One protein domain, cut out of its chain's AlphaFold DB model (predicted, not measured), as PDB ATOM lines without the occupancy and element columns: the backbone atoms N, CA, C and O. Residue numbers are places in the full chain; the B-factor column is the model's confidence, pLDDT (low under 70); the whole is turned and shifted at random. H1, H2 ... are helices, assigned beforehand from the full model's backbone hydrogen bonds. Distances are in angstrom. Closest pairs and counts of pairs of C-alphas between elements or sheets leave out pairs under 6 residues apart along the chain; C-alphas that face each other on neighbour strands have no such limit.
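This is residues 3 to 73 of the 107 residues of an uncharacterized protein of Aegilops tauschii subsp. strangulata (UniProt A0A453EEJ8). The model is a loose, open frame of four helices: the long helix H3 makes one side, H1 stands about perpendicular to it near its first turns, and the short H2 sits at the corner where H3 begins. From the far end of H3 the link of residues 50 to 60 runs back across the gap to H4, which lies away from H3 and near H1. The printed part has 71 residues with four named helices, in the order H1, H2, H3, H4, and no named strand; the class is all helix. The whole is loose, with a radius of gyration of the C-alphas of 14.0 A, and the C-alphas span 36 by 28 by 22 A.

H1, residues 3 to 15, and H2, residues 20 to 25, are close but not clearly touching: their closest C-alphas, those of Phe 13 and Cys 23, are 7.3 A apart. They run opposite ways at a steep tilt of 55 degrees. H1 is also close to H3, residues 30 to 49, but not clearly touching it; the closest C-alphas, those of Tyr 10 and Leu 33, are 7.5 A apart. The lines of H1 and H3 are about perpendicular, at 82 degrees. H2 and H3 touch only at the corner by their link, and only just, with 3 pairs of C-alphas within 8 A. Their closest C-alphas are those of Cys 23 and His 30, 5.7 A apart, and H3 touches H2 with residue 30 alone. H2 and H3 run opposite ways at a steep tilt of 57 degrees. H4, residues 61 to 73, touches no helix, but H1 and H4 are near each other, with 6 pairs of C-alphas within 10 A. H4 is apart from H2 and from H3. In H1, H2 and H3 every O i to N i+4 pair is within hydrogen-bond range; in H4 8 of 9 are.

H1 begins at C-alpha 3, at (-1.893, 1.761, 91.078), and is 18.5 A long from first to last C-alpha. H2 is 8.7 A long. H3, 29.3 A long, runs from C-alpha 30 at (-3.558, -11.781, 103.654) to C-alpha 49 at (12.854, -17.206, 80.003). H4 is 17.3 A long and ends at C-alpha 73, at (-3.545, 3.896, 76.946).

The two C-alphas farthest apart are those of Lys 25 and Gly 51, 39.3 A. Residues 38 to 43, which belong to H3, stand free, and so do residues 45 to 51, of which 45 to 49 belong to H3. The links H1 to H2 and H2 to H3 are tight, with 4 residues each; the link H3 to H4 is long, with 11. The printed part has no cut. The mean pLDDT of the printed part is 95.9, and no printed residue is under 70.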
ATOM      1  N   HIS A   3      -3.034   2.629  91.407       94.00
ATOM      2  CA  HIS A   3      -1.893   1.761  91.078       94.00
ATOM      3  C   HIS A   3      -0.676   1.976  91.993       94.00
ATOM      4  O   HIS A   3       0.019   1.028  92.355       94.00
ATOM      5  N   VAL A   4      -0.432   3.222  92.402       93.19
ATOM      6  CA  VAL A   4       0.657   3.577  93.323       93.19
ATOM      7  C   VAL A   4       0.337   3.091  94.731       93.19
ATOM      8  O   VAL A   4       1.215   2.582  95.424       93.19
ATOM      9  N   THR A   5      -0.930   3.201  95.133       95.44
ATOM     10  CA  THR A   5      -1.431   2.663  96.399       95.44
ATOM     11  C   THR A   5      -1.191   1.154  96.468       95.44
ATOM     12  O   THR A   5      -0.620   0.677  97.446       95.44
ATOM     13  N   PHE A   6      -1.503   0.406  95.403       95.50
ATOM     14  CA  PHE A   6      -1.220  -1.033  95.341       95.50
ATOM     15  C   PHE A   6       0.276  -1.354  95.418       95.50
ATOM     16  O   PHE A   6       0.669  -2.285  96.125       95.50
ATOM     17  N   LEU A   7       1.130  -0.568  94.753       94.81
ATOM     18  CA  LEU A   7       2.581  -0.725  94.862       94.81
ATOM     19  C   LEU A   7       3.068  -0.517  96.304       94.81
ATOM     20  O   LEU A   7       3.902  -1.283  96.790       94.81
ATOM     21  N   ASN A   8       2.539   0.492  96.995       95.31
ATOM     22  CA  ASN A   8       2.883   0.780  98.386       95.31
ATOM     23  C   ASN A   8       2.416  -0.334  99.329       95.31
ATOM     24  O   ASN A   8       3.194  -0.769 100.175       95.31
ATOM     25  N   ILE A   9       1.200  -0.855  99.132       97.38
ATOM     26  CA  ILE A   9       0.678  -2.008  99.879       97.38
ATOM     27  C   ILE A   9       1.598  -3.222  99.704       97.38
ATOM     28  O   ILE A   9       2.003  -3.833 100.691       97.38
ATOM     29  N   TYR A  10       1.986  -3.546  98.466       96.81
ATOM     30  CA  TYR A  10       2.897  -4.661  98.196       96.81
ATOM     31  C   TYR A  10       4.263  -4.470  98.873       96.81
ATOM     32  O   TYR A  10       4.782  -5.402  99.494       96.81
ATOM     33  N   LYS A  11       4.846  -3.264  98.791       94.94
ATOM     34  CA  LYS A  11       6.126  -2.941  99.443       94.94
ATOM     35  C   LYS A  11       6.032  -3.079 100.966       94.94
ATOM     36  O   LYS A  11       6.883  -3.746 101.550       94.94
ATOM     37  N   GLY A  12       4.989  -2.526 101.587       97.25
ATOM     38  CA  GLY A  12       4.757  -2.631 103.031       97.25
ATOM     39  C   GLY A  12       4.545  -4.076 103.490       97.25
ATOM     40  O   GLY A  12       5.143  -4.519 104.472       97.25
ATOM     41  N   PHE A  13       3.787  -4.867 102.725       98.00
ATOM     42  CA  PHE A  13       3.613  -6.291 103.011       98.00
ATOM     43  C   PHE A  13       4.940  -7.053 102.942       98.00
ATOM     44  O   PHE A  13       5.239  -7.875 103.805       98.00
ATOM     45  N   HIS A  14       5.777  -6.757 101.946       96.38
ATOM     46  CA  HIS A  14       7.087  -7.386 101.825       96.38
ATOM     47  C   HIS A  14       8.028  -6.999 102.979       96.38
ATOM     48  O   HIS A  14       8.664  -7.876 103.560       96.38
ATOM     49  N   GLN A  15       8.075  -5.712 103.337       96.88
ATOM     50  CA  GLN A  15       8.908  -5.174 104.420       96.88
ATOM     51  C   GLN A  15       8.488  -5.674 105.806       96.88
ATOM     52  O   GLN A  15       9.340  -5.905 106.655       96.88
ATOM     53  N   SER A  16       7.194  -5.919 106.024       96.81
ATOM     54  CA  SER A  16       6.683  -6.518 107.267       96.81
ATOM     55  C   SER A  16       6.976  -8.020 107.407       96.81
ATOM     56  O   SER A  16       6.440  -8.671 108.302       96.81
ATOM     57  N   GLY A  17       7.769  -8.604 106.503       96.75
ATOM     58  CA  GLY A  17       8.055 -10.036 106.506       96.75
ATOM     59  C   GLY A  17       6.867 -10.891 106.061       96.75
ATOM     60  O   GLY A  17       6.783 -12.056 106.436       96.75
ATOM     61  N   LYS A  18       5.950 -10.339 105.249       96.31
ATOM     62  CA  LYS A  18       4.711 -11.007 104.808       96.31
ATOM     63  C   LYS A  18       3.807 -11.386 105.991       96.31
ATOM     64  O   LYS A  18       3.216 -12.466 106.021       96.31
ATOM     65  N   SER A  19       3.726 -10.507 106.991       97.25
ATOM     66  CA  SER A  19       3.036 -10.777 108.253       97.25
ATOM     67  C   SER A  19       1.510 -10.746 108.111       97.25
ATOM     68  O   SER A  19       0.928  -9.763 107.647       97.25
ATOM     69  N   SER A  20       0.846 -11.803 108.595       97.25
ATOM     70  CA  SER A  20      -0.621 -11.837 108.706       97.25
ATOM     71  C   SER A  20      -1.130 -10.786 109.696       97.25
ATOM     72  O   SER A  20      -2.168 -10.172 109.465       97.25
ATOM     73  N   GLN A  21      -0.380 -10.536 110.775       97.81
ATOM     74  CA  GLN A  21      -0.730  -9.522 111.769       97.81
ATOM     75  C   GLN A  21      -0.660  -8.112 111.178       97.81
ATOM     76  O   GLN A  21      -1.503  -7.272 111.484       97.81
ATOM     77  N   TRP A  22       0.333  -7.844 110.325       98.06
ATOM     78  CA  TRP A  22       0.427  -6.569 109.615       98.06
ATOM     79  C   TRP A  22      -0.761  -6.382 108.669       98.06
ATOM     80  O   TRP A  22      -1.352  -5.306 108.656       98.06
ATOM     81  N   CYS A  23      -1.171  -7.432 107.950       97.81
ATOM     82  CA  CYS A  23      -2.363  -7.377 107.100       97.81
ATOM     83  C   CYS A  23      -3.623  -7.072 107.912       97.81
ATOM     84  O   CYS A  23      -4.366  -6.169 107.546       97.81
ATOM     85  N   TYR A  24      -3.816  -7.759 109.042       97.69
ATOM     86  CA  TYR A  24      -4.947  -7.515 109.936       97.69
ATOM     87  C   TYR A  24      -4.984  -6.061 110.427       97.69
ATOM     88  O   TYR A  24      -6.003  -5.393 110.294       97.69
ATOM     89  N   LYS A  25      -3.849  -5.533 110.908       98.00
ATOM     90  CA  LYS A  25      -3.741  -4.141 111.384       98.00
ATOM     91  C   LYS A  25      -4.010  -3.092 110.297       98.00
ATOM     92  O   LYS A  25      -4.433  -1.993 110.627       98.00
ATOM     93  N   ASN A  26      -3.742  -3.413 109.032       97.50
ATOM     94  CA  ASN A  26      -3.931  -2.507 107.896       97.50
ATOM     95  C   ASN A  26      -5.204  -2.821 107.087       97.50
ATOM     96  O   ASN A  26      -5.365  -2.279 105.998       97.50
ATOM     97  N   PHE A  27      -6.091  -3.689 107.593       97.25
ATOM     98  CA  PHE A  27      -7.337  -4.090 106.924       97.25
ATOM     99  C   PHE A  27      -7.126  -4.684 105.519       97.25
ATOM    100  O   PHE A  27      -7.899  -4.453 104.591       97.25
ATOM    101  N   LEU A  28      -6.059  -5.467 105.351       97.81
ATOM    102  CA  LEU A  28      -5.690  -6.104 104.089       97.81
ATOM    103  C   LEU A  28      -5.988  -7.603 104.112       97.81
ATOM    104  O   LEU A  28      -5.781  -8.292 105.112       97.81
ATOM    105  N   ASN A  29      -6.396  -8.142 102.962       97.81
ATOM    106  CA  ASN A  29      -6.590  -9.578 102.799       97.81
ATOM    107  C   ASN A  29      -5.238 -10.294 102.621       97.81
ATOM    108  O   ASN A  29      -4.600 -10.215 101.567       97.81
ATOM    109  N   HIS A  30      -4.823 -11.038 103.648       97.94
ATOM    110  CA  HIS A  30      -3.558 -11.781 103.654       97.94
ATOM    111  C   HIS A  30      -3.467 -12.840 102.547       97.94
ATOM    112  O   HIS A  30      -2.419 -12.999 101.923       97.94
ATOM    113  N   GLN A  31      -4.563 -13.552 102.260       97.94
ATOM    114  CA  GLN A  31      -4.575 -14.593 101.224       97.94
ATOM    115  C   GLN A  31      -4.414 -13.990  99.827       97.94
ATOM    116  O   GLN A  31      -3.641 -14.500  99.013       97.94
ATOM    117  N   ALA A  32      -5.063 -12.852  99.568       97.94
ATOM    118  CA  ALA A  32      -4.880 -12.113  98.323       97.94
ATOM    119  C   ALA A  32      -3.422 -11.654  98.153       97.94
ATOM    120  O   ALA A  32      -2.832 -11.831  97.086       97.94
ATOM    121  N   LEU A  33      -2.793 -11.135  99.213       98.00
ATOM    122  CA  LEU A  33      -1.397 -10.690  99.162       98.00
ATOM    123  C   LEU A  33      -0.399 -11.844  98.992       98.00
ATOM    124  O   LEU A  33       0.572 -11.701  98.244       98.00
ATOM    125  N   LYS A  34      -0.649 -13.010  99.602       97.44
ATOM    126  CA  LYS A  34       0.107 -14.233  99.291       97.44
ATOM    127  C   LYS A  34       0.006 -14.576  97.808       97.44
ATOM    128  O   LYS A  34       1.031 -14.827  97.172       97.44
ATOM    129  N   LYS A  35      -1.199 -14.494  97.234       98.19
ATOM    130  CA  LYS A  35      -1.406 -14.784  95.815       98.19
ATOM    131  C   LYS A  35      -0.645 -13.823  94.901       98.19
ATOM    132  O   LYS A  35      -0.035 -14.257  93.926       98.19
ATOM    133  N   VAL A  36      -0.607 -12.536  95.244       97.94
ATOM    134  CA  VAL A  36       0.187 -11.529  94.519       97.94
ATOM    135  C   VAL A  36       1.674 -11.905  94.477       97.94
ATOM    136  O   VAL A  36       2.314 -11.754  93.435       97.94
ATOM    137  N   ILE A  37       2.234 -12.441  95.568       97.12
ATOM    138  CA  ILE A  37       3.638 -12.888  95.607       97.12
ATOM    139  C   ILE A  37       3.874 -14.058  94.650       97.12
ATOM    140  O   ILE A  37       4.857 -14.045  93.903       97.12
ATOM    141  N   GLU A  38       2.981 -15.049  94.645       97.62
ATOM    142  CA  GLU A  38       3.066 -16.197  93.736       97.62
ATOM    143  C   GLU A  38       3.013 -15.762  92.269       97.62
ATOM    144  O   GLU A  38       3.869 -16.161  91.475       97.62
ATOM    145  N   ILE A  39       2.049 -14.904  91.920       98.19
ATOM    146  CA  ILE A  39       1.872 -14.380  90.559       98.19
ATOM    147  C   ILE A  39       3.115 -13.598  90.135       98.19
ATOM    148  O   ILE A  39       3.651 -13.812  89.049       98.19
ATOM    149  N   ARG A  40       3.653 -12.738  91.008       96.81
ATOM    150  CA  ARG A  40       4.887 -12.007  90.707       96.81
ATOM    151  C   ARG A  40       6.064 -12.955  90.472       96.81
ATOM    152  O   ARG A  40       6.853 -12.726  89.558       96.81
ATOM    153  N   ALA A  41       6.202 -14.016  91.269       96.94
ATOM    154  CA  ALA A  41       7.258 -15.010  91.078       96.94
ATOM    155  C   ALA A  41       7.116 -15.752  89.737       96.94
ATOM    156  O   ALA A  41       8.122 -16.005  89.070       96.94
ATOM    157  N   GLN A  42       5.887 -16.059  89.312       98.19
ATOM    158  CA  GLN A  42       5.607 -16.626  87.990       98.19
ATOM    159  C   GLN A  42       6.013 -15.665  86.867       98.19
ATOM    160  O   GLN A  42       6.773 -16.061  85.985       98.19
ATOM    161  N   LEU A  43       5.595 -14.397  86.935       97.50
ATOM    162  CA  LEU A  43       5.952 -13.378  85.942       97.50
ATOM    163  C   LEU A  43       7.471 -13.194  85.832       97.50
ATOM    164  O   LEU A  43       8.009 -13.162  84.730       97.50
ATOM    165  N   VAL A  44       8.187 -13.170  86.960       97.19
ATOM    166  CA  VAL A  44       9.658 -13.106  86.980       97.19
ATOM    167  C   VAL A  44      10.290 -14.295  86.251       97.19
ATOM    168  O   VAL A  44      11.252 -14.107  85.508       97.19
ATOM    169  N   ARG A  45       9.769 -15.517  86.430       97.50
ATOM    170  CA  ARG A  45      10.266 -16.695  85.697       97.50
ATOM    171  C   ARG A  45      10.037 -16.564  84.193       97.50
ATOM    172  O   ARG A  45      10.940 -16.878  83.423       97.50
ATOM    173  N   VAL A  46       8.869 -16.069  83.784       97.88
ATOM    174  CA  VAL A  46       8.549 -15.828  82.369       97.88
ATOM    175  C   VAL A  46       9.495 -14.785  81.773       97.88
ATOM    176  O   VAL A  46      10.116 -15.052  80.751       97.88
ATOM    177  N   MET A  47       9.695 -13.648  82.442       97.50
ATOM    178  CA  MET A  47      10.622 -12.602  81.986       97.50
ATOM    179  C   MET A  47      12.046 -13.135  81.804       97.50
ATOM    180  O   MET A  47      12.663 -12.882  80.772       97.50
ATOM    181  N   LYS A  48      12.541 -13.936  82.759       96.56
ATOM    182  CA  LYS A  48      13.857 -14.587  82.657       96.56
ATOM    183  C   LYS A  48      13.953 -15.522  81.451       96.56
ATOM    184  O   LYS A  48      14.966 -15.500  80.765       96.56
ATOM    185  N   ARG A  49      12.906 -16.307  81.171       97.44
ATOM    186  CA  ARG A  49      12.854 -17.206  80.003       97.44
ATOM    187  C   ARG A  49      12.964 -16.443  78.679       97.44
ATOM    188  O   ARG A  49      13.589 -16.945  77.755       97.44
ATOM    189  N   PHE A  50      12.390 -15.245  78.604       97.44
ATOM    190  CA  PHE A  50      12.472 -14.367  77.432       97.44
ATOM    191  C   PHE A  50      13.710 -13.452  77.422       97.44
ATOM    192  O   PHE A  50      13.815 -12.585  76.561       97.44
ATOM    193  N   GLY A  51      14.641 -13.600  78.373       96.44
ATOM    194  CA  GLY A  51      15.837 -12.752  78.455       96.44
ATOM    195  C   GLY A  51      15.558 -11.297  78.858       96.44
ATOM    196  O   GLY A  51      16.423 -10.436  78.712       96.44
ATOM    197  N   ILE A  52      14.366 -10.999  79.384       96.62
ATOM    198  CA  ILE A  52      13.990  -9.649  79.803       96.62
ATOM    199  C   ILE A  52      14.589  -9.373  81.182       96.62
ATOM    200  O   ILE A  52      14.247 -10.017  82.179       96.62
ATOM    201  N   GLN A  53      15.477  -8.383  81.252       94.31
ATOM    202  CA  GLN A  53      16.107  -7.971  82.502       94.31
ATOM    203  C   GLN A  53      15.115  -7.260  83.431       94.31
ATOM    204  O   GLN A  53      14.394  -6.348  83.029       94.31
ATOM    205  N   LEU A  54      15.134  -7.638  84.710       93.75
ATOM    206  CA  LEU A  54      14.409  -6.934  85.767       93.75
ATOM    207  C   LEU A  54      15.193  -5.685  86.171       93.75
ATOM    208  O   LEU A  54      16.311  -5.795  86.668       93.75
ATOM    209  N   LYS A  55      14.591  -4.510  85.980       93.44
ATOM    210  CA  LYS A  55      15.174  -3.211  86.343       93.44
ATOM    211  C   LYS A  55      14.256  -2.473  87.319       93.44
ATOM    212  O   LYS A  55      13.036  -2.600  87.241       93.44
ATOM    213  N   SER A  56      14.856  -1.722  88.239       92.44
ATOM    214  CA  SER A  56      14.163  -0.782  89.129       92.44
ATOM    215  C   SER A  56      14.304   0.632  88.569       92.44
ATOM    216  O   SER A  56      15.342   0.961  88.003       92.44
ATOM    217  N   CYS A  57      13.276   1.461  88.738       91.88
ATOM    218  CA  CYS A  57      13.344   2.911  88.518       91.88
ATOM    219  C   CYS A  57      13.403   3.696  89.845       91.88
ATOM    220  O   CYS A  57      13.257   4.914  89.864       91.88
ATOM    221  N   ASP A  58      13.586   2.990  90.964       89.12
ATOM    222  CA  ASP A  58      13.718   3.514  92.324       89.12
ATOM    223  C   ASP A  58      12.606   4.486  92.732       89.12
ATOM    224  O   ASP A  58      11.503   4.054  93.087       89.12
ATOM    225  N   ARG A  59      12.902   5.790  92.725       89.31
ATOM    226  CA  ARG A  59      11.969   6.866  93.091       89.31
ATOM    227  C   ARG A  59      11.420   7.619  91.878       89.31
ATOM    228  O   ARG A  59      10.601   8.515  92.065       89.31
ATOM    229  N   ASP A  60      11.834   7.268  90.659       94.06
ATOM    230  CA  ASP A  60      11.315   7.891  89.446       94.06
ATOM    231  C   ASP A  60       9.867   7.455  89.198       94.06
ATOM    232  O   ASP A  60       9.562   6.406  88.621       94.06
ATOM    233  N   MET A  61       8.953   8.307  89.653       92.31
ATOM    234  CA  MET A  61       7.524   8.104  89.492       92.31
ATOM    235  C   MET A  61       7.046   8.363  88.059       92.31
ATOM    236  O   MET A  61       5.987   7.863  87.670       92.31
ATOM    237  N   GLN A  62       7.804   9.117  87.256       94.50
ATOM    238  CA  GLN A  62       7.473   9.338  85.851       94.50
ATOM    239  C   GLN A  62       7.666   8.050  85.054       94.50
ATOM    240  O   GLN A  62       6.783   7.692  84.278       94.50
ATOM    241  N   ALA A  63       8.748   7.305  85.300       94.69
ATOM    242  CA  ALA A  63       8.948   5.986  84.700       94.69
ATOM    243  C   ALA A  63       7.787   5.021  85.012       94.69
ATOM    244  O   ALA A  63       7.280   4.356  84.108       94.69
ATOM    245  N   VAL A  64       7.297   5.002  86.260       93.25
ATOM    246  CA  VAL A  64       6.140   4.174  86.656       93.25
ATOM    247  C   VAL A  64       4.874   4.572  85.892       93.25
ATOM    248  O   VAL A  64       4.184   3.711  85.350       93.25
ATOM    249  N   ARG A  65       4.563   5.873  85.815       93.06
ATOM    250  CA  ARG A  65       3.377   6.367  85.092       93.06
ATOM    251  C   ARG A  65       3.468   6.085  83.591       93.06
ATOM    252  O   ARG A  65       2.481   5.647  83.007       93.06
ATOM    253  N   LYS A  66       4.653   6.259  82.992       94.75
ATOM    254  CA  LYS A  66       4.928   5.926  81.584       94.75
ATOM    255  C   LYS A  66       4.729   4.434  81.297       94.75
ATOM    256  O   LYS A  66       4.126   4.086  80.291       94.75
ATOM    257  N   ALA A  67       5.178   3.553  82.191       94.44
ATOM    258  CA  ALA A  67       4.962   2.114  82.044       94.44
ATOM    259  C   ALA A  67       3.471   1.734  82.108       94.44
ATOM    260  O   ALA A  67       3.012   0.923  81.309       94.44
ATOM    261  N   ILE A  68       2.706   2.344  83.023       93.88
ATOM    262  CA  ILE A  68       1.259   2.103  83.132       93.88
ATOM    263  C   ILE A  68       0.542   2.570  81.863       93.88
ATOM    264  O   ILE A  68      -0.239   1.808  81.294       93.88
ATOM    265  N   ILE A  69       0.810   3.793  81.392       94.12
ATOM    266  CA  ILE A  69       0.118   4.315  80.209       94.12
ATOM    267  C   ILE A  69       0.490   3.537  78.944       94.12
ATOM    268  O   ILE A  69      -0.384   3.291  78.125       94.12
ATOM    269  N   ALA A  70       1.731   3.054  78.813       95.25
ATOM    270  CA  ALA A  70       2.143   2.246  77.664       95.25
ATOM    271  C   ALA A  70       1.287   0.975  77.485       95.25
ATOM    272  O   ALA A  70       1.018   0.581  76.355       95.25
ATOM    273  N   GLY A  71       0.832   0.355  78.581       92.94
ATOM    274  CA  GLY A  71      -0.061  -0.811  78.535       92.94
ATOM    275  C   GLY A  71      -1.555  -0.472  78.560       92.94
ATOM    276  O   GLY A  71      -2.361  -1.214  78.003       92.94
ATOM    277  N   SER A  72      -1.932   0.642  79.191       92.50
ATOM    278  CA  SER A  72      -3.333   0.981  79.481       92.50
ATOM    279  C   SER A  72      -3.874   2.172  78.688       92.50
ATOM    280  O   SER A  72      -4.980   2.623  78.979       92.50
ATOM    281  N   PHE A  73      -3.146   2.693  77.692       91.75
ATOM    282  CA  PHE A  73      -3.545   3.896  76.946       91.75
ATOM    283  C   PHE A  73      -4.970   3.800  76.378       91.75
ATOM    284  O   PHE A  73      -5.721   4.770  76.448       91.75
TER     285      PHE A  73